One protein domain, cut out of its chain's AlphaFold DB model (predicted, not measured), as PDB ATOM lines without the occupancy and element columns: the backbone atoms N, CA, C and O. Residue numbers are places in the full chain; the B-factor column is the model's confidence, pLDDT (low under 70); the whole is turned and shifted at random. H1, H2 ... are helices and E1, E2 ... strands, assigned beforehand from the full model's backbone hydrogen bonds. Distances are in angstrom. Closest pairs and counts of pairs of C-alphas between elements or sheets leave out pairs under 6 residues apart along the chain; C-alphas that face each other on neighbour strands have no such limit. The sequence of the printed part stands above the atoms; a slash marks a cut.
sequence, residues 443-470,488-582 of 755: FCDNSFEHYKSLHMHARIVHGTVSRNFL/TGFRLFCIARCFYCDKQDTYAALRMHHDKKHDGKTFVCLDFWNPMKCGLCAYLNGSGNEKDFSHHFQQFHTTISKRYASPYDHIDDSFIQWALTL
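AT A GLANCE: This is residues 443 to 470 and 488 to 582 of the 755 residues of an uncharacterized protein of Anopheles stephensi (UniProt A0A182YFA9). A long strand, E1, reaches from a small three-stranded sheet, with H3 over one face, to two helices, H1 and H2, near its other end. H4 lies at the sheet end after one long loop, and a second long loop folds back to H5, where residues 572 to 578 stick out. The printed part has 123 residues, with five named helices and three named strands in the order H1 H2 E1 E2 H3 E3 H4 H5. The sheet, order E2 E1 E3, is antiparallel and the class is mixed. The whole is only just loose, close to compact, with a radius of gyration of the C-alphas of 16.6 A and spans of 49 by 34 by 25 A.

IN THESE COORDINATES: H1 is residues 451 to 461, 15.1 A long, beginning at C-alpha 451 (-27.205, 19.264, -24.486). H2 is 463 to 468, E1 is 490 to 498 and 24.3 A long, and E2 is 504 to 506. H3 is 507 to 517, 14.9 A, E3 is 525 to 527, and H4 is 546 to 556, 15.5 A. H5, 573 to 581, ends at C-alpha 581 (-34.672, 16.974, -32.709).

HOW THE PARTS SIT: E1 and E2 form a hairpin, with N 496 and O 505 2.9 A apart. E3 is antiparallel to E1, with N 497 and O 526 2.9 A apart. H3 is on the sheet at a height of 8.9 A; the closest C-alphas of H3 and E1 are Leu 510 and Cys 498, 6.2 A. E2, H3 and E3 make a split strand-helix-strand unit, E1 between its strands, with a right-handed crossover. H1 and H2 are close but not clearly touching, about perpendicular at 84 degrees; their closest C-alphas, Ala 458 and Ser 466, are 6.3 A apart. H4 and H5 are apart. In the five helices every O i to N i+4 pair is within hydrogen-bond range.

THE WHOLE: The farthest C-alphas, Thr 464 and Ser 543, are 51.8 A apart. Residues 471 to 487 are not printed, and C-alphas 470 and 488 are 10.2 A apart. The links E3 to H4 and H4 to H5 are long. Residues 560 to 569 have pLDDT under 70.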
ATOM      1  N   PHE A 443     -19.908  30.156 -28.531       92.31
ATOM      2  CA  PHE A 443     -19.374  31.371 -27.904       92.31
ATOM      3  C   PHE A 443     -17.986  31.175 -27.261       92.31
ATOM      4  O   PHE A 443     -17.357  32.153 -26.865       92.31
ATOM      5  N   CYS A 444     -17.516  29.929 -27.130       92.25
ATOM      6  CA  CYS A 444     -16.183  29.559 -26.647       92.25
ATOM      7  C   CYS A 444     -15.863  28.094 -27.007       92.25
ATOM      8  O   CYS A 444     -16.758  27.335 -27.373       92.25
ATOM      9  N   ASP A 445     -14.610  27.669 -26.829       89.44
ATOM     10  CA  ASP A 445     -14.125  26.329 -27.210       89.44
ATOM     11  C   ASP A 445     -14.608  25.168 -26.304       89.44
ATOM     12  O   ASP A 445     -14.151  24.030 -26.436       89.44
ATOM     13  N   ASN A 446     -15.526  25.422 -25.364       91.06
ATOM     14  CA  ASN A 446     -16.049  24.388 -24.470       91.06
ATOM     15  C   ASN A 446     -16.957  23.392 -25.210       91.06
ATOM     16  O   ASN A 446     -17.797  23.765 -26.034       91.06
ATOM     17  N   SER A 447     -16.839  22.109 -24.849       93.31
ATOM     18  CA  SER A 447     -17.696  21.038 -25.365       93.31
ATOM     19  C   SER A 447     -18.213  20.131 -24.250       93.31
ATOM     20  O   SER A 447     -17.540  19.920 -23.240       93.31
ATOM     21  N   PHE A 448     -19.423  19.607 -24.436       93.81
ATOM     22  CA  PHE A 448     -20.199  18.902 -23.417       93.81
ATOM     23  C   PHE A 448     -20.738  17.581 -23.963       93.81
ATOM     24  O   PHE A 448     -21.042  17.470 -25.147       93.81
ATOM     25  N   GLU A 449     -20.920  16.581 -23.104       90.81
ATOM     26  CA  GLU A 449     -21.457  15.273 -23.524       90.81
ATOM     27  C   GLU A 449     -22.998  15.271 -23.575       90.81
ATOM     28  O   GLU A 449     -23.614  14.397 -24.182       90.81
ATOM     29  N   HIS A 450     -23.645  16.288 -22.991       90.62
ATOM     30  CA  HIS A 450     -25.100  16.435 -22.933       90.62
ATOM     31  C   HIS A 450     -25.550  17.860 -23.282       90.62
ATOM     32  O   HIS A 450     -25.036  18.836 -22.730       90.62
ATOM     33  N   TYR A 451     -26.597  17.980 -24.110       91.62
ATOM     34  CA  TYR A 451     -27.205  19.264 -24.486       91.62
ATOM     35  C   TYR A 451     -27.595  20.121 -23.270       91.62
ATOM     36  O   TYR A 451     -27.379  21.328 -23.270       91.62
ATOM     37  N   LYS A 452     -28.136  19.510 -22.204       90.56
ATOM     38  CA  LYS A 452     -28.523  20.228 -20.972       90.56
ATOM     39  C   LYS A 452     -27.347  20.970 -20.336       90.56
ATOM     40  O   LYS A 452     -27.518  22.091 -19.868       90.56
ATOM     41  N   SER A 453     -26.169  20.352 -20.328       91.50
ATOM     42  CA  SER A 453     -24.959  20.925 -19.739       91.50
ATOM     43  C   SER A 453     -24.454  22.100 -20.579       91.50
ATOM     44  O   SER A 453     -24.112  23.138 -20.017       91.50
ATOM     45  N   LEU A 454     -24.537  22.001 -21.915       94.00
ATOM     46  CA  LEU A 454     -24.293  23.140 -22.805       94.00
ATOM     47  C   LEU A 454     -25.341  24.256 -22.634       94.00
ATOM     48  O   LEU A 454     -24.971  25.422 -22.581       94.00
ATOM     49  N   HIS A 455     -26.630  23.931 -22.510       91.56
ATOM     50  CA  HIS A 455     -27.695  24.918 -22.294       91.56
ATOM     51  C   HIS A 455     -27.475  25.722 -21.006       91.56
ATOM     52  O   HIS A 455     -27.528  26.952 -21.022       91.56
ATOM     53  N   MET A 456     -27.151  25.036 -19.904       88.88
ATOM     54  CA  MET A 456     -26.782  25.684 -18.646       88.88
ATOM     55  C   MET A 456     -25.527  26.548 -18.816       88.88
ATOM     56  O   MET A 456     -25.548  27.719 -18.446       88.88
ATOM     57  N   HIS A 457     -24.468  26.022 -19.440       92.81
ATOM     58  CA  HIS A 457     -23.242  26.774 -19.707       92.81
ATOM     59  C   HIS A 457     -23.488  28.044 -20.543       92.81
ATOM     60  O   HIS A 457     -23.065  29.125 -20.141       92.81
ATOM     61  N   ALA A 458     -24.226  27.950 -21.652       91.38
ATOM     62  CA  ALA A 458     -24.558  29.087 -22.507       91.38
ATOM     63  C   ALA A 458     -25.363  30.157 -21.750       91.38
ATOM     64  O   ALA A 458     -25.080  31.349 -21.871       91.38
ATOM     65  N   ARG A 459     -26.322  29.737 -20.914       88.88
ATOM     66  CA  ARG A 459     -27.135  30.636 -20.086       88.88
ATOM     67  C   ARG A 459     -26.344  31.303 -18.954       88.88
ATOM     68  O   ARG A 459     -26.622  32.459 -18.649       88.88
ATOM     69  N   ILE A 460     -25.401  30.596 -18.329       88.06
ATOM     70  CA  ILE A 460     -24.613  31.086 -17.185       88.06
ATOM     71  C   ILE A 460     -23.426  31.934 -17.652       88.06
ATOM     72  O   ILE A 460     -23.293  33.077 -17.236       88.06
ATOM     73  N   VAL A 461     -22.579  31.386 -18.526       90.31
ATOM     74  CA  VAL A 461     -21.293  31.991 -18.916       90.31
ATOM     75  C   VAL A 461     -21.463  33.034 -20.020       90.31
ATOM     76  O   VAL A 461     -20.733  34.020 -20.053       90.31
ATOM     77  N   HIS A 462     -22.448  32.856 -20.909       91.69
ATOM     78  CA  HIS A 462     -22.672  33.758 -22.047       91.69
ATOM     79  C   HIS A 462     -23.973  34.573 -21.960       91.69
ATOM     80  O   HIS A 462     -24.182  35.442 -22.800       91.69
ATOM     81  N   GLY A 463     -24.822  34.338 -20.950       88.75
ATOM     82  CA  GLY A 463     -25.940  35.183 -20.498       88.75
ATOM     83  C   GLY A 463     -26.571  36.136 -21.526       88.75
ATOM     84  O   GLY A 463     -27.487  35.770 -22.265       88.75
ATOM     85  N   THR A 464     -26.116  37.391 -21.537       86.12
ATOM     86  CA  THR A 464     -26.613  38.459 -22.424       86.12
ATOM     87  C   THR A 464     -26.242  38.252 -23.893       86.12
ATOM     88  O   THR A 464     -27.071  38.512 -24.761       86.12
ATOM     89  N   VAL A 465     -25.046  37.733 -24.187       89.75
ATOM     90  CA  VAL A 465     -24.591  37.389 -25.548       89.75
ATOM     91  C   VAL A 465     -25.441  36.253 -26.123       89.75
ATOM     92  O   VAL A 465     -25.921  36.359 -27.249       89.75
ATOM     93  N   SER A 466     -25.715  35.218 -25.319       87.94
ATOM     94  CA  SER A 466     -26.662  34.141 -25.649       87.94
ATOM     95  C   SER A 466     -28.047  34.706 -25.981       87.94
ATOM     96  O   SER A 466     -28.591  34.414 -27.045       87.94
ATOM     97  N   ARG A 467     -28.596  35.569 -25.115       87.00
ATOM     98  CA  ARG A 467     -29.927  36.174 -25.285       87.00
ATOM     99  C   ARG A 467     -30.033  37.083 -26.516       87.00
ATOM    100  O   ARG A 467     -31.072  37.095 -27.167       87.00
ATOM    101  N   ASN A 468     -28.980  37.833 -26.835       87.44
ATOM    102  CA  ASN A 468     -28.987  38.813 -27.923       87.44
ATOM    103  C   ASN A 468     -28.559  38.237 -29.284       87.44
ATOM    104  O   ASN A 468     -28.697  38.930 -30.286       87.44
ATOM    105  N   PHE A 469     -28.068  36.993 -29.368       88.62
ATOM    106  CA  PHE A 469     -27.450  36.467 -30.596       88.62
ATOM    107  C   PHE A 469     -28.352  36.486 -31.846       88.62
ATOM    108  O   PHE A 469     -27.831  36.629 -32.953       88.62
ATOM    109  N   LEU A 470     -29.671  36.343 -31.678       84.69
ATOM    110  CA  LEU A 470     -30.660  36.377 -32.766       84.69
ATOM    111  C   LEU A 470     -31.419  37.713 -32.888       84.69
ATOM    112  O   LEU A 470     -32.364  37.795 -33.666       84.69
ATOM    113  N   THR A 488     -29.803  29.076 -27.305       93.12
ATOM    114  CA  THR A 488     -28.683  28.152 -27.068       93.12
ATOM    115  C   THR A 488     -28.110  27.704 -28.403       93.12
ATOM    116  O   THR A 488     -28.494  26.671 -28.938       93.12
ATOM    117  N   GLY A 489     -27.199  28.506 -28.948       93.19
ATOM    118  CA  GLY A 489     -26.448  28.117 -30.136       93.19
ATOM    119  C   GLY A 489     -25.476  26.977 -29.824       93.19
ATOM    120  O   GLY A 489     -24.736  27.053 -28.839       93.19
ATOM    121  N   PHE A 490     -25.458  25.941 -30.661       95.81
ATOM    122  CA  PHE A 490     -24.560  24.797 -30.520       95.81
ATOM    123  C   PHE A 490     -24.048  24.283 -31.868       95.81
ATOM    124  O   PHE A 490     -24.761  24.312 -32.866       95.81
ATOM    125  N   ARG A 491     -22.825  23.745 -31.881       94.69
ATOM    126  CA  ARG A 491     -22.339  22.861 -32.955       94.69
ATOM    127  C   ARG A 491     -22.258  21.425 -32.442       94.69
ATOM    128  O   ARG A 491     -22.229  21.191 -31.232       94.69
ATOM    129  N   LEU A 492     -22.191  20.460 -33.352       93.94
ATOM    130  CA  LEU A 492     -21.927  19.060 -33.020       93.94
ATOM    131  C   LEU A 492     -20.503  18.712 -33.448       93.94
ATOM    132  O   LEU A 492     -20.201  18.637 -34.633       93.94
ATOM    133  N   PHE A 493     -19.618  18.518 -32.472       91.31
ATOM    134  CA  PHE A 493     -18.248  18.087 -32.721       91.31
ATOM    135  C   PHE A 493     -18.182  16.570 -32.817       91.31
ATOM    136  O   PHE A 493     -18.534  15.859 -31.873       91.31
ATOM    137  N   CYS A 494     -17.668  16.085 -33.940       90.25
ATOM    138  CA  CYS A 494     -17.359  14.683 -34.164       90.25
ATOM    139  C   CYS A 494     -16.312  14.219 -33.136       90.25
ATOM    140  O   CYS A 494     -15.254  14.836 -32.978       90.25
ATOM    141  N   ILE A 495     -16.604  13.132 -32.423       92.56
ATOM    142  CA  ILE A 495     -15.611  12.446 -31.594       92.56
ATOM    143  C   ILE A 495     -14.689  11.662 -32.536       92.56
ATOM    144  O   ILE A 495     -15.149  11.026 -33.481       92.56
ATOM    145  N   ALA A 496     -13.391  11.686 -32.259       94.12
ATOM    146  CA  ALA A 496     -12.379  10.872 -32.924       94.12
ATOM    147  C   ALA A 496     -11.633  10.009 -31.888       94.12
ATOM    148  O   ALA A 496     -11.887  10.095 -30.683       94.12
ATOM    149  N   ARG A 497     -10.705   9.163 -32.342       95.25
ATOM    150  CA  ARG A 497      -9.851   8.304 -31.501       95.25
ATOM    151  C   ARG A 497      -8.387   8.711 -31.622       95.25
ATOM    152  O   ARG A 497      -7.897   8.911 -32.729       95.25
ATOM    153  N   CYS A 498      -7.657   8.777 -30.510       96.19
ATOM    154  CA  CYS A 498      -6.196   8.847 -30.548       96.19
ATOM    155  C   CYS A 498      -5.634   7.518 -31.065       96.19
ATOM    156  O   CYS A 498      -5.899   6.472 -30.469       96.19
ATOM    157  N   PHE A 499      -4.819   7.564 -32.122       95.12
ATOM    158  CA  PHE A 499      -4.220   6.369 -32.722       95.12
ATOM    159  C   PHE A 499      -3.411   5.534 -31.710       95.12
ATOM    160  O   PHE A 499      -3.480   4.308 -31.709       95.12
ATOM    161  N   TYR A 500      -2.666   6.190 -30.815       95.25
ATOM    162  CA  TYR A 500      -1.678   5.529 -29.954       95.25
ATOM    163  C   TYR A 500      -2.226   4.915 -28.658       95.25
ATOM    164  O   TYR A 500      -1.505   4.155 -28.010       95.25
ATOM    165  N   CYS A 501      -3.449   5.251 -28.233       95.50
ATOM    166  CA  CYS A 501      -3.997   4.758 -26.959       95.50
ATOM    167  C   CYS A 501      -5.529   4.616 -26.897       95.50
ATOM    168  O   CYS A 501      -6.074   4.426 -25.812       95.50
ATOM    169  N   ASP A 502      -6.234   4.720 -28.028       92.62
ATOM    170  CA  ASP A 502      -7.696   4.565 -28.136       92.62
ATOM    171  C   ASP A 502      -8.564   5.561 -27.330       92.62
ATOM    172  O   ASP A 502      -9.798   5.449 -27.337       92.62
ATOM    173  N   LYS A 503      -7.964   6.585 -26.691       96.06
ATOM    174  CA  LYS A 503      -8.711   7.683 -26.053       96.06
ATOM    175  C   LYS A 503      -9.656   8.319 -27.076       96.06
ATOM    176  O   LYS A 503      -9.218   8.714 -28.155       96.06
ATOM    177  N   GLN A 504     -10.927   8.457 -26.711       95.19
ATOM    178  CA  GLN A 504     -11.950   9.142 -27.500       95.19
ATOM    179  C   GLN A 504     -12.155  10.570 -26.986       95.19
ATOM    180  O   GLN A 504     -12.248  10.773 -25.776       95.19
ATOM    181  N   ASP A 505     -12.169  11.557 -27.885       94.25
ATOM    182  CA  ASP A 505     -12.489  12.959 -27.571       94.25
ATOM    183  C   ASP A 505     -12.700  13.799 -28.848       94.25
ATOM    184  O   ASP A 505     -12.595  13.275 -29.959       94.25
ATOM    185  N   THR A 506     -12.963  15.105 -28.716       92.00
ATOM    186  CA  THR A 506     -12.895  16.045 -29.857       92.00
ATOM    187  C   THR A 506     -11.458  16.198 -30.374       92.00
ATOM    188  O   THR A 506     -10.503  16.015 -29.616       92.00
ATOM    189  N   TYR A 507     -11.273  16.605 -31.636       90.50
ATOM    190  CA  TYR A 507      -9.942  16.827 -32.229       90.50
ATOM    191  C   TYR A 507      -9.010  17.685 -31.352       90.50
ATOM    192  O   TYR A 507      -7.882  17.281 -31.075       90.50
ATOM    193  N   ALA A 508      -9.485  18.831 -30.849       89.75
ATOM    194  CA  ALA A 508      -8.684  19.720 -30.003       89.75
ATOM    195  C   ALA A 508      -8.255  19.043 -28.685       89.75
ATOM    196  O   ALA A 508      -7.083  19.094 -28.302       89.75
ATOM    197  N   ALA A 509      -9.174  18.331 -28.025       91.75
ATOM    198  CA  ALA A 509      -8.895  17.608 -26.785       91.75
ATOM    199  C   ALA A 509      -8.029  16.349 -27.001       91.75
ATOM    200  O   ALA A 509      -7.292  15.942 -26.097       91.75
ATOM    201  N   LEU A 510      -8.069  15.743 -28.194       93.69
ATOM    202  CA  LEU A 510      -7.125  14.708 -28.622       93.69
ATOM    203  C   LEU A 510      -5.745  15.286 -28.921       93.69
ATOM    204  O   LEU A 510      -4.757  14.648 -28.570       93.69
ATOM    205  N   ARG A 511      -5.653  16.485 -29.510       93.00
ATOM    206  CA  ARG A 511      -4.378  17.145 -29.802       93.00
ATOM    207  C   ARG A 511      -3.634  17.521 -28.524       93.00
ATOM    208  O   ARG A 511      -2.504  17.087 -28.334       93.00
ATOM    209  N   MET A 512      -4.308  18.189 -27.585       92.94
ATOM    210  CA  MET A 512      -3.754  18.471 -26.250       92.94
ATOM    211  C   MET A 512      -3.374  17.198 -25.477       92.94
ATOM    212  O   MET A 512      -2.436  17.197 -24.685       92.94
ATOM    213  N   HIS A 513      -4.113  16.105 -25.681       95.56
ATOM    214  CA  HIS A 513      -3.795  14.810 -25.089       95.56
ATOM    215  C   HIS A 513      -2.550  14.173 -25.726       95.56
ATOM    216  O   HIS A 513      -1.677  13.718 -24.989       95.56
ATOM    217  N   HIS A 514      -2.454  14.173 -27.058       95.81
ATOM    218  CA  HIS A 514      -1.303  13.683 -27.811       95.81
ATOM    219  C   HIS A 514      -0.035  14.421 -27.391       95.81
ATOM    220  O   HIS A 514       0.897  13.792 -26.906       95.81
ATOM    221  N   ASP A 515      -0.051  15.752 -27.443       94.81
ATOM    222  CA  ASP A 515       1.113  16.588 -27.138       94.81
ATOM    223  C   ASP A 515       1.543  16.475 -25.649       94.81
ATOM    224  O   ASP A 515       2.634  16.889 -25.277       94.81
ATOM    225  N   LYS A 516       0.717  15.848 -24.787       97.12
ATOM    226  CA  LYS A 516       1.002  15.538 -23.370       97.12
ATOM    227  C   LYS A 516       1.326  14.058 -23.076       97.12
ATOM    228  O   LYS A 516       1.768  13.740 -21.969       97.12
ATOM    229  N   LYS A 517       1.046  13.123 -23.991       97.81
ATOM    230  CA  LYS A 517       1.167  11.660 -23.761       97.81
ATOM    231  C   LYS A 517       1.942  10.898 -24.831       97.81
ATOM    232  O   LYS A 517       2.354   9.765 -24.586       97.81
ATOM    233  N   HIS A 518       2.136  11.514 -25.985       95.94
ATOM    234  CA  HIS A 518       2.742  10.962 -27.192       95.94
ATOM    235  C   HIS A 518       3.716  11.989 -27.794       95.94
ATOM    236  O   HIS A 518       3.823  12.122 -29.009       95.94
ATOM    237  N   ASP A 519       4.418  12.722 -26.924       95.56
ATOM    238  CA  ASP A 519       5.478  13.650 -27.315       95.56
ATOM    239  C   ASP A 519       6.544  12.948 -28.181       95.56
ATOM    240  O   ASP A 519       6.775  11.740 -28.067       95.56
ATOM    241  N   GLY A 520       7.131  13.696 -29.114       94.88
ATOM    242  CA  GLY A 520       8.012  13.176 -30.161       94.88
ATOM    243  C   GLY A 520       7.330  12.345 -31.262       94.88
ATOM    244  O   GLY A 520       8.015  11.933 -32.197       94.88
ATOM    245  N   LYS A 521       6.011  12.091 -31.205       95.00
ATOM    246  CA  LYS A 521       5.268  11.404 -32.281       95.00
ATOM    247  C   LYS A 521       4.553  12.370 -33.233       95.00
ATOM    248  O   LYS A 521       4.369  13.552 -32.960       95.00
ATOM    249  N   THR A 522       4.135  11.839 -34.384       93.00
ATOM    250  CA  THR A 522       3.237  12.533 -35.320       93.00
ATOM    251  C   THR A 522       1.814  12.483 -34.779       93.00
ATOM    252  O   THR A 522       1.336  11.408 -34.435       93.00
ATOM    253  N   PHE A 523       1.102  13.612 -34.760       93.56
ATOM    254  CA  PHE A 523      -0.316  13.581 -34.410       93.56
ATOM    255  C   PHE A 523      -1.106  12.769 -35.446       93.56
ATOM    256  O   PHE A 523      -1.158  13.150 -36.612       93.56
ATOM    257  N   VAL A 524      -1.754  11.689 -35.002       94.12
ATOM    258  CA  VAL A 524      -2.666  10.861 -35.802       94.12
ATOM    259  C   VAL A 524      -3.943  10.609 -34.998       94.12
ATOM    260  O   VAL A 524      -3.892  10.165 -33.843       94.12
ATOM    261  N   CYS A 525      -5.099  10.847 -35.618       94.69
ATOM    262  CA  CYS A 525      -6.400  10.462 -35.076       94.69
ATOM    263  C   CYS A 525      -7.237   9.676 -36.091       94.69
ATOM    264  O   CYS A 525      -7.160   9.893 -37.299       94.69
ATOM    265  N   LEU A 526      -8.057   8.766 -35.578       94.44
ATOM    266  CA  LEU A 526      -8.911   7.870 -36.353       94.44
ATOM    267  C   LEU A 526     -10.382   8.256 -36.197       94.44
ATOM    268  O   LEU A 526     -10.774   8.824 -35.174       94.44
ATOM    269  N   ASP A 527     -11.197   7.908 -37.187       92.88
ATOM    270  CA  ASP A 527     -12.655   7.988 -37.087       92.88
ATOM    271  C   ASP A 527     -13.167   7.093 -35.935       92.88
ATOM    272  O   ASP A 527     -12.616   6.029 -35.628       92.88
ATOM    273  N   PHE A 528     -14.217   7.544 -35.249       91.50
ATOM    274  CA  PHE A 528     -14.788   6.837 -34.101       91.50
ATOM    275  C   PHE A 528     -15.383   5.471 -34.479       91.50
ATOM    276  O   PHE A 528     -15.207   4.491 -33.746       91.50
ATOM    277  N   TRP A 529     -16.063   5.402 -35.626       88.31
ATOM    278  CA  TRP A 529     -16.726   4.209 -36.146       88.31
ATOM    279  C   TRP A 529     -15.748   3.295 -36.873       88.31
ATOM    280  O   TRP A 529     -15.777   2.082 -36.658       88.31
ATOM    281  N   ASN A 530     -14.884   3.868 -37.712       90.50
ATOM    282  CA  ASN A 530     -13.958   3.119 -38.550       90.50
ATOM    283  C   ASN A 530     -12.486   3.399 -38.174       90.50
ATOM    284  O   ASN A 530     -11.922   4.388 -38.637       90.50
ATOM    285  N   PRO A 531     -11.801   2.507 -37.429       91.62
ATOM    286  CA  PRO A 531     -10.381   2.681 -37.106       91.62
ATOM    287  C   PRO A 531      -9.451   2.593 -38.334       91.62
ATOM    288  O   PRO A 531      -8.264   2.872 -38.212       91.62
ATOM    289  N   MET A 532      -9.970   2.226 -39.510       92.56
ATOM    290  CA  MET A 532      -9.253   2.248 -40.789       92.56
ATOM    291  C   MET A 532      -9.474   3.563 -41.561       92.56
ATOM    292  O   MET A 532      -8.946   3.716 -42.658       92.56
ATOM    293  N   LYS A 533     -10.223   4.530 -41.013       93.00
ATOM    294  CA  LYS A 533     -10.461   5.850 -41.613       93.00
ATOM    295  C   LYS A 533      -9.765   6.959 -40.820       93.00
ATOM    296  O   LYS A 533      -9.718   6.935 -39.588       93.00
ATOM    297  N   CYS A 534      -9.251   7.952 -41.537       92.38
ATOM    298  CA  CYS A 534      -8.720   9.187 -40.977       92.38
ATOM    299  C   CYS A 534      -9.794   9.943 -40.174       92.38
ATOM    300  O   CYS A 534     -10.905  10.155 -40.648       92.38
ATOM    301  N   GLY A 535      -9.446  10.410 -38.973       90.06
ATOM    302  CA  GLY A 535     -10.339  11.219 -38.137       90.06
ATOM    303  C   GLY A 535     -10.514  12.674 -38.596       90.06
ATOM    304  O   GLY A 535     -11.089  13.450 -37.842       90.06
ATOM    305  N   LEU A 536      -9.998  13.048 -39.777       87.44
ATOM    306  CA  LEU A 536     -10.010  14.414 -40.330       87.44
ATOM    307  C   LEU A 536     -10.570  14.524 -41.758       87.44
ATOM    308  O   LEU A 536     -10.975  15.612 -42.158       87.44
ATOM    309  N   CYS A 537     -10.593  13.439 -42.540       88.31
ATOM    310  CA  CYS A 537     -11.132  13.430 -43.905       88.31
ATOM    311  C   CYS A 537     -11.537  12.016 -44.364       88.31
ATOM    312  O   CYS A 537     -11.331  11.033 -43.651       88.31
ATOM    313  N   ALA A 538     -12.047  11.902 -45.593       87.25
ATOM    314  CA  ALA A 538     -12.488  10.650 -46.213       87.25
ATOM    315  C   ALA A 538     -11.400   9.564 -46.419       87.25
ATOM    316  O   ALA A 538     -11.728   8.466 -46.868       87.25
ATOM    317  N   TYR A 539     -10.119   9.828 -46.124       91.12
ATOM    318  CA  TYR A 539      -9.031   8.875 -46.375       91.12
ATOM    319  C   TYR A 539      -9.206   7.560 -45.598       91.12
ATOM    320  O   TYR A 539      -9.276   7.547 -44.365       91.12
ATOM    321  N   LEU A 540      -9.214   6.452 -46.339       93.00
ATOM    322  CA  LEU A 540      -9.255   5.084 -45.833       93.00
ATOM    323  C   LEU A 540      -7.884   4.428 -46.011       93.00
ATOM    324  O   LEU A 540      -7.388   4.287 -47.128       93.00
ATOM    325  N   ASN A 541      -7.291   3.983 -44.909       92.38
ATOM    326  CA  ASN A 541      -6.075   3.188 -44.914       92.38
ATOM    327  C   ASN A 541      -6.423   1.718 -45.194       92.38
ATOM    328  O   ASN A 541      -6.753   0.961 -44.280       92.38
ATOM    329  N   GLY A 542      -6.342   1.316 -46.464       90.25
ATOM    330  CA  GLY A 542      -6.608  -0.062 -46.889       90.25
ATOM    331  C   GLY A 542      -5.576  -1.098 -46.420       90.25
ATOM    332  O   GLY A 542      -5.901  -2.280 -46.391       90.25
ATOM    333  N   SER A 543      -4.360  -0.689 -46.032       89.00
ATOM    334  CA  SER A 543      -3.302  -1.611 -45.578       89.00
ATOM    335  C   SER A 543      -3.351  -1.892 -44.071       89.00
ATOM    336  O   SER A 543      -2.806  -2.890 -43.604       89.00
ATOM    337  N   GLY A 544      -3.961  -0.992 -43.290       83.00
ATOM    338  CA  GLY A 544      -3.927  -1.015 -41.825       83.00
ATOM    339  C   GLY A 544      -2.577  -0.636 -41.205       83.00
ATOM    340  O   GLY A 544      -2.426  -0.702 -39.986       83.00
ATOM    341  N   ASN A 545      -1.592  -0.232 -42.012       89.31
ATOM    342  CA  ASN A 545      -0.243   0.092 -41.556       89.31
ATOM    343  C   ASN A 545      -0.193   1.470 -40.863       89.31
ATOM    344  O   ASN A 545      -0.621   2.479 -41.424       89.31
ATOM    345  N   GLU A 546       0.395   1.531 -39.663       86.19
ATOM    346  CA  GLU A 546       0.629   2.769 -38.894       86.19
ATOM    347  C   GLU A 546       1.427   3.817 -39.687       86.19
ATOM    348  O   GLU A 546       1.184   5.023 -39.558       86.19
ATOM    349  N   LYS A 547       2.362   3.369 -40.535       92.62
ATOM    350  CA  LYS A 547       3.187   4.263 -41.358       92.62
ATOM    351  C   LYS A 547       2.361   5.022 -42.391       92.62
ATOM    352  O   LYS A 547       2.609   6.205 -42.588       92.62
ATOM    353  N   ASP A 548       1.361   4.382 -42.986       94.12
ATOM    354  CA  ASP A 548       0.567   4.954 -44.077       94.12
ATOM    355  C   ASP A 548      -0.368   6.048 -43.534       94.12
ATOM    356  O   ASP A 548      -0.469   7.132 -44.111       94.12
ATOM    357  N   PHE A 549      -0.943   5.835 -42.340       92.94
ATOM    358  CA  PHE A 549      -1.619   6.897 -41.588       92.94
ATOM    359  C   PHE A 549      -0.669   8.033 -41.204       92.94
ATOM    360  O   PHE A 549      -1.012   9.199 -41.386       92.94
ATOM    361  N   SER A 550       0.517   7.713 -40.681       92.31
ATOM    362  CA  SER A 550       1.492   8.728 -40.269       92.31
ATOM    363  C   SER A 550       1.934   9.590 -41.459       92.31
ATOM    364  O   SER A 550       1.976  10.812 -41.342       92.31
ATOM    365  N   HIS A 551       2.171   8.975 -42.621       94.25
ATOM    366  CA  HIS A 551       2.483   9.658 -43.875       94.25
ATOM    367  C   HIS A 551       1.306  10.509 -44.369       94.25
ATOM    368  O   HIS A 551       1.498  11.672 -44.707       94.25
ATOM    369  N   HIS A 552       0.075   9.985 -44.346       94.06
ATOM    370  CA  HIS A 552      -1.121  10.758 -44.693       94.06
ATOM    371  C   HIS A 552      -1.282  12.004 -43.799       94.06
ATOM    372  O   HIS A 552      -1.500  13.104 -44.303       94.06
ATOM    373  N   PHE A 553      -1.114  11.869 -42.480       91.94
ATOM    374  CA  PHE A 553      -1.156  13.011 -41.564       91.94
ATOM    375  C   PHE A 553      -0.003  13.996 -41.800       91.94
ATOM    376  O   PHE A 553      -0.236  15.205 -41.792       91.94
ATOM    377  N   GLN A 554       1.210  13.511 -42.083       91.31
ATOM    378  CA  GLN A 554       2.359  14.359 -42.421       91.31
ATOM    379  C   GLN A 554       2.179  15.123 -43.739       91.31
ATOM    380  O   GLN A 554       2.556  16.290 -43.809       91.31
ATOM    381  N   GLN A 555       1.594  14.494 -44.759       92.25
ATOM    382  CA  GLN A 555       1.433  15.065 -46.097       92.25
ATOM    383  C   GLN A 555       0.228  16.010 -46.205       92.25
ATOM    384  O   GLN A 555       0.329  17.046 -46.859       92.25
ATOM    385  N   PHE A 556      -0.904  15.667 -45.579       88.69
ATOM    386  CA  PHE A 556      -2.172  16.376 -45.785       88.69
ATOM    387  C   PHE A 556      -2.628  17.217 -44.585       88.69
ATOM    388  O   PHE A 556      -3.358  18.180 -44.791       88.69
ATOM    389  N   HIS A 557      -2.194  16.916 -43.353       88.12
ATOM    390  CA  HIS A 557      -2.740  17.537 -42.126       88.12
ATOM    391  C   HIS A 557      -1.720  18.331 -41.289       88.12
ATOM    392  O   HIS A 557      -2.054  18.823 -40.213       88.12
ATOM    393  N   THR A 558      -0.487  18.505 -41.773       82.62
ATOM    394  CA  THR A 558       0.537  19.369 -41.146       82.62
ATOM    395  C   THR A 558       0.353  20.844 -41.495       82.62
ATOM    396  O   THR A 558       0.404  21.698 -40.611       82.62
ATOM    397  N   THR A 559       0.119  21.144 -42.773       72.75
ATOM    398  CA  THR A 559       0.007  22.514 -43.306       72.75
ATOM    399  C   THR A 559      -1.396  23.112 -43.135       72.75
ATOM    400  O   THR A 559      -1.557  24.336 -43.180       72.75
ATOM    401  N   ILE A 560      -2.426  22.279 -42.917       58.53
ATOM    402  CA  ILE A 560      -3.807  22.742 -42.705       58.53
ATOM    403  C   ILE A 560      -3.866  23.590 -41.431       58.53
ATOM    404  O   ILE A 560      -3.743  23.122 -40.297       58.53
ATOM    405  N   SER A 561      -4.018  24.896 -41.638       52.62
ATOM    406  CA  SER A 561      -3.678  25.912 -40.646       52.62
ATOM    407  C   SER A 561      -4.782  26.111 -39.604       52.62
ATOM    408  O   SER A 561      -5.567  27.056 -39.670       52.62
ATOM    409  N   LYS A 562      -4.808  25.218 -38.606       56.25
ATOM    410  CA  LYS A 562      -5.570  25.272 -37.335       56.25
ATOM    411  C   LYS A 562      -7.107  25.328 -37.392       56.25
ATOM    412  O   LYS A 562      -7.709  25.049 -36.361       56.25
ATOM    413  N   ARG A 563      -7.746  25.709 -38.506       56.34
ATOM    414  CA  ARG A 563      -9.173  26.100 -38.509       56.34
ATOM    415  C   ARG A 563     -10.181  25.042 -38.975       56.34
ATOM    416  O   ARG A 563     -11.228  24.938 -38.347       56.34
ATOM    417  N   TYR A 564      -9.904  24.285 -40.040       58.62
ATOM    418  CA  TYR A 564     -10.926  23.459 -40.709       58.62
ATOM    419  C   TYR A 564     -10.401  22.065 -41.076       58.62
ATOM    420  O   TYR A 564      -9.701  21.907 -42.071       58.62
ATOM    421  N   ALA A 565     -10.740  21.068 -40.255       54.16
ATOM    422  CA  ALA A 565     -10.538  19.643 -40.529       54.16
ATOM    423  C   ALA A 565     -11.440  18.797 -39.608       54.16
ATOM    424  O   ALA A 565     -10.986  18.238 -38.613       54.16
ATOM    425  N   SER A 566     -12.738  18.741 -39.910       59.56
ATOM    426  CA  SER A 566     -13.644  17.725 -39.362       59.56
ATOM    427  C   SER A 566     -14.149  16.874 -40.536       59.56
ATOM    428  O   SER A 566     -14.464  17.449 -41.579       59.56
ATOM    429  N   PRO A 567     -14.190  15.532 -40.441       59.12
ATOM    430  CA  PRO A 567     -14.531  14.667 -41.570       59.12
ATOM    431  C   PRO A 567     -16.043  14.679 -41.835       59.12
ATOM    432  O   PRO A 567     -16.785  13.894 -41.244       59.12
ATOM    433  N   TYR A 568     -16.508  15.564 -42.714       65.75
ATOM    434  CA  TYR A 568     -17.939  15.822 -42.940       65.75
ATOM    435  C   TYR A 568     -18.711  14.701 -43.648       65.75
ATOM    436  O   TYR A 568     -19.933  14.670 -43.596       65.75
ATOM    437  N   ASP A 569     -18.020  13.717 -44.217       68.56
ATOM    438  CA  ASP A 569     -18.551  12.522 -44.896       68.56
ATOM    439  C   ASP A 569     -19.280  11.497 -43.972       68.56
ATOM    440  O   ASP A 569     -19.280  10.289 -44.209       68.56
ATOM    441  N   HIS A 570     -19.920  11.983 -42.903       77.50
ATOM    442  CA  HIS A 570     -20.957  11.295 -42.116       77.50
ATOM    443  C   HIS A 570     -22.129  12.218 -41.705       77.50
ATOM    444  O   HIS A 570     -22.974  11.813 -40.903       77.50
ATOM    445  N   ILE A 571     -22.163  13.446 -42.233       88.75
ATOM    446  CA  ILE A 571     -23.277  14.389 -42.137       88.75
ATOM    447  C   ILE A 571     -24.136  14.176 -43.385       88.75
ATOM    448  O   ILE A 571     -23.812  14.646 -44.471       88.75
ATOM    449  N   ASP A 572     -25.208  13.409 -43.214       91.50
ATOM    450  CA  ASP A 572     -26.266  13.202 -44.203       91.50
ATOM    451  C   ASP A 572     -27.561  13.911 -43.749       91.50
ATOM    452  O   ASP A 572     -27.653  14.428 -42.628       91.50
ATOM    453  N   ASP A 573     -28.592  13.938 -44.598       92.69
ATOM    454  CA  ASP A 573     -29.886  14.533 -44.234       92.69
ATOM    455  C   ASP A 573     -30.522  13.881 -42.992       92.69
ATOM    456  O   ASP A 573     -31.250  14.550 -42.259       92.69
ATOM    457  N   SER A 574     -30.223  12.605 -42.705       92.31
ATOM    458  CA  SER A 574     -30.746  11.892 -41.529       92.31
ATOM    459  C   SER A 574     -30.054  12.338 -40.238       92.31
ATOM    460  O   SER A 574     -30.711  12.480 -39.204       92.31
ATOM    461  N   PHE A 575     -28.748  12.616 -40.294       92.94
ATOM    462  CA  PHE A 575     -28.006  13.268 -39.218       92.94
ATOM    463  C   PHE A 575     -28.560  14.669 -38.951       92.94
ATOM    464  O   PHE A 575     -28.745  15.022 -37.787       92.94
ATOM    465  N   ILE A 576     -28.881  15.445 -39.996       92.94
ATOM    466  CA  ILE A 576     -29.510  16.763 -39.827       92.94
ATOM    467  C   ILE A 576     -30.897  16.622 -39.180       92.94
ATOM    468  O   ILE A 576     -31.145  17.309 -38.190       92.94
ATOM    469  N   GLN A 577     -31.757  15.689 -39.622       91.62
ATOM    470  CA  GLN A 577     -33.048  15.437 -38.954       91.62
ATOM    471  C   GLN A 577     -32.863  15.189 -37.454       91.62
ATOM    472  O   GLN A 577     -33.484  15.848 -36.620       91.62
ATOM    473  N   TRP A 578     -31.964  14.268 -37.095       92.38
ATOM    474  CA  TRP A 578     -31.674  13.956 -35.699       92.38
ATOM    475  C   TRP A 578     -31.118  15.167 -34.937       92.38
ATOM    476  O   TRP A 578     -31.615  15.466 -33.851       92.38
ATOM    477  N   ALA A 579     -30.168  15.911 -35.508       93.25
ATOM    478  CA  ALA A 579     -29.600  17.115 -34.906       93.25
ATOM    479  C   ALA A 579     -30.659  18.202 -34.636       93.25
ATOM    480  O   ALA A 579     -30.556  18.933 -33.649       93.25
ATOM    481  N   LEU A 580     -31.711  18.273 -35.458       91.50
ATOM    482  CA  LEU A 580     -32.838  19.195 -35.293       91.50
ATOM    483  C   LEU A 580     -33.863  18.743 -34.236       91.50
ATOM    484  O   LEU A 580     -34.536  19.593 -33.648       91.50
ATOM    485  N   THR A 581     -33.919  17.448 -33.893       90.00
ATOM    486  CA  THR A 581     -34.672  16.974 -32.709       90.00
ATOM    487  C   THR A 581     -34.028  17.389 -31.381       90.00
ATOM    488  O   THR A 581     -34.694  17.405 -30.344       90.00
ATOM    489  N   LEU A 582     -32.737  17.739 -31.383       90.31
ATOM    490  CA  LEU A 582     -32.000  18.057 -30.161       90.31
ATOM    491  C   LEU A 582     -32.483  19.379 -29.545       90.31
ATOM    492  O   LEU A 582     -32.825  20.340 -30.234       90.31
TER     493      LEU A 582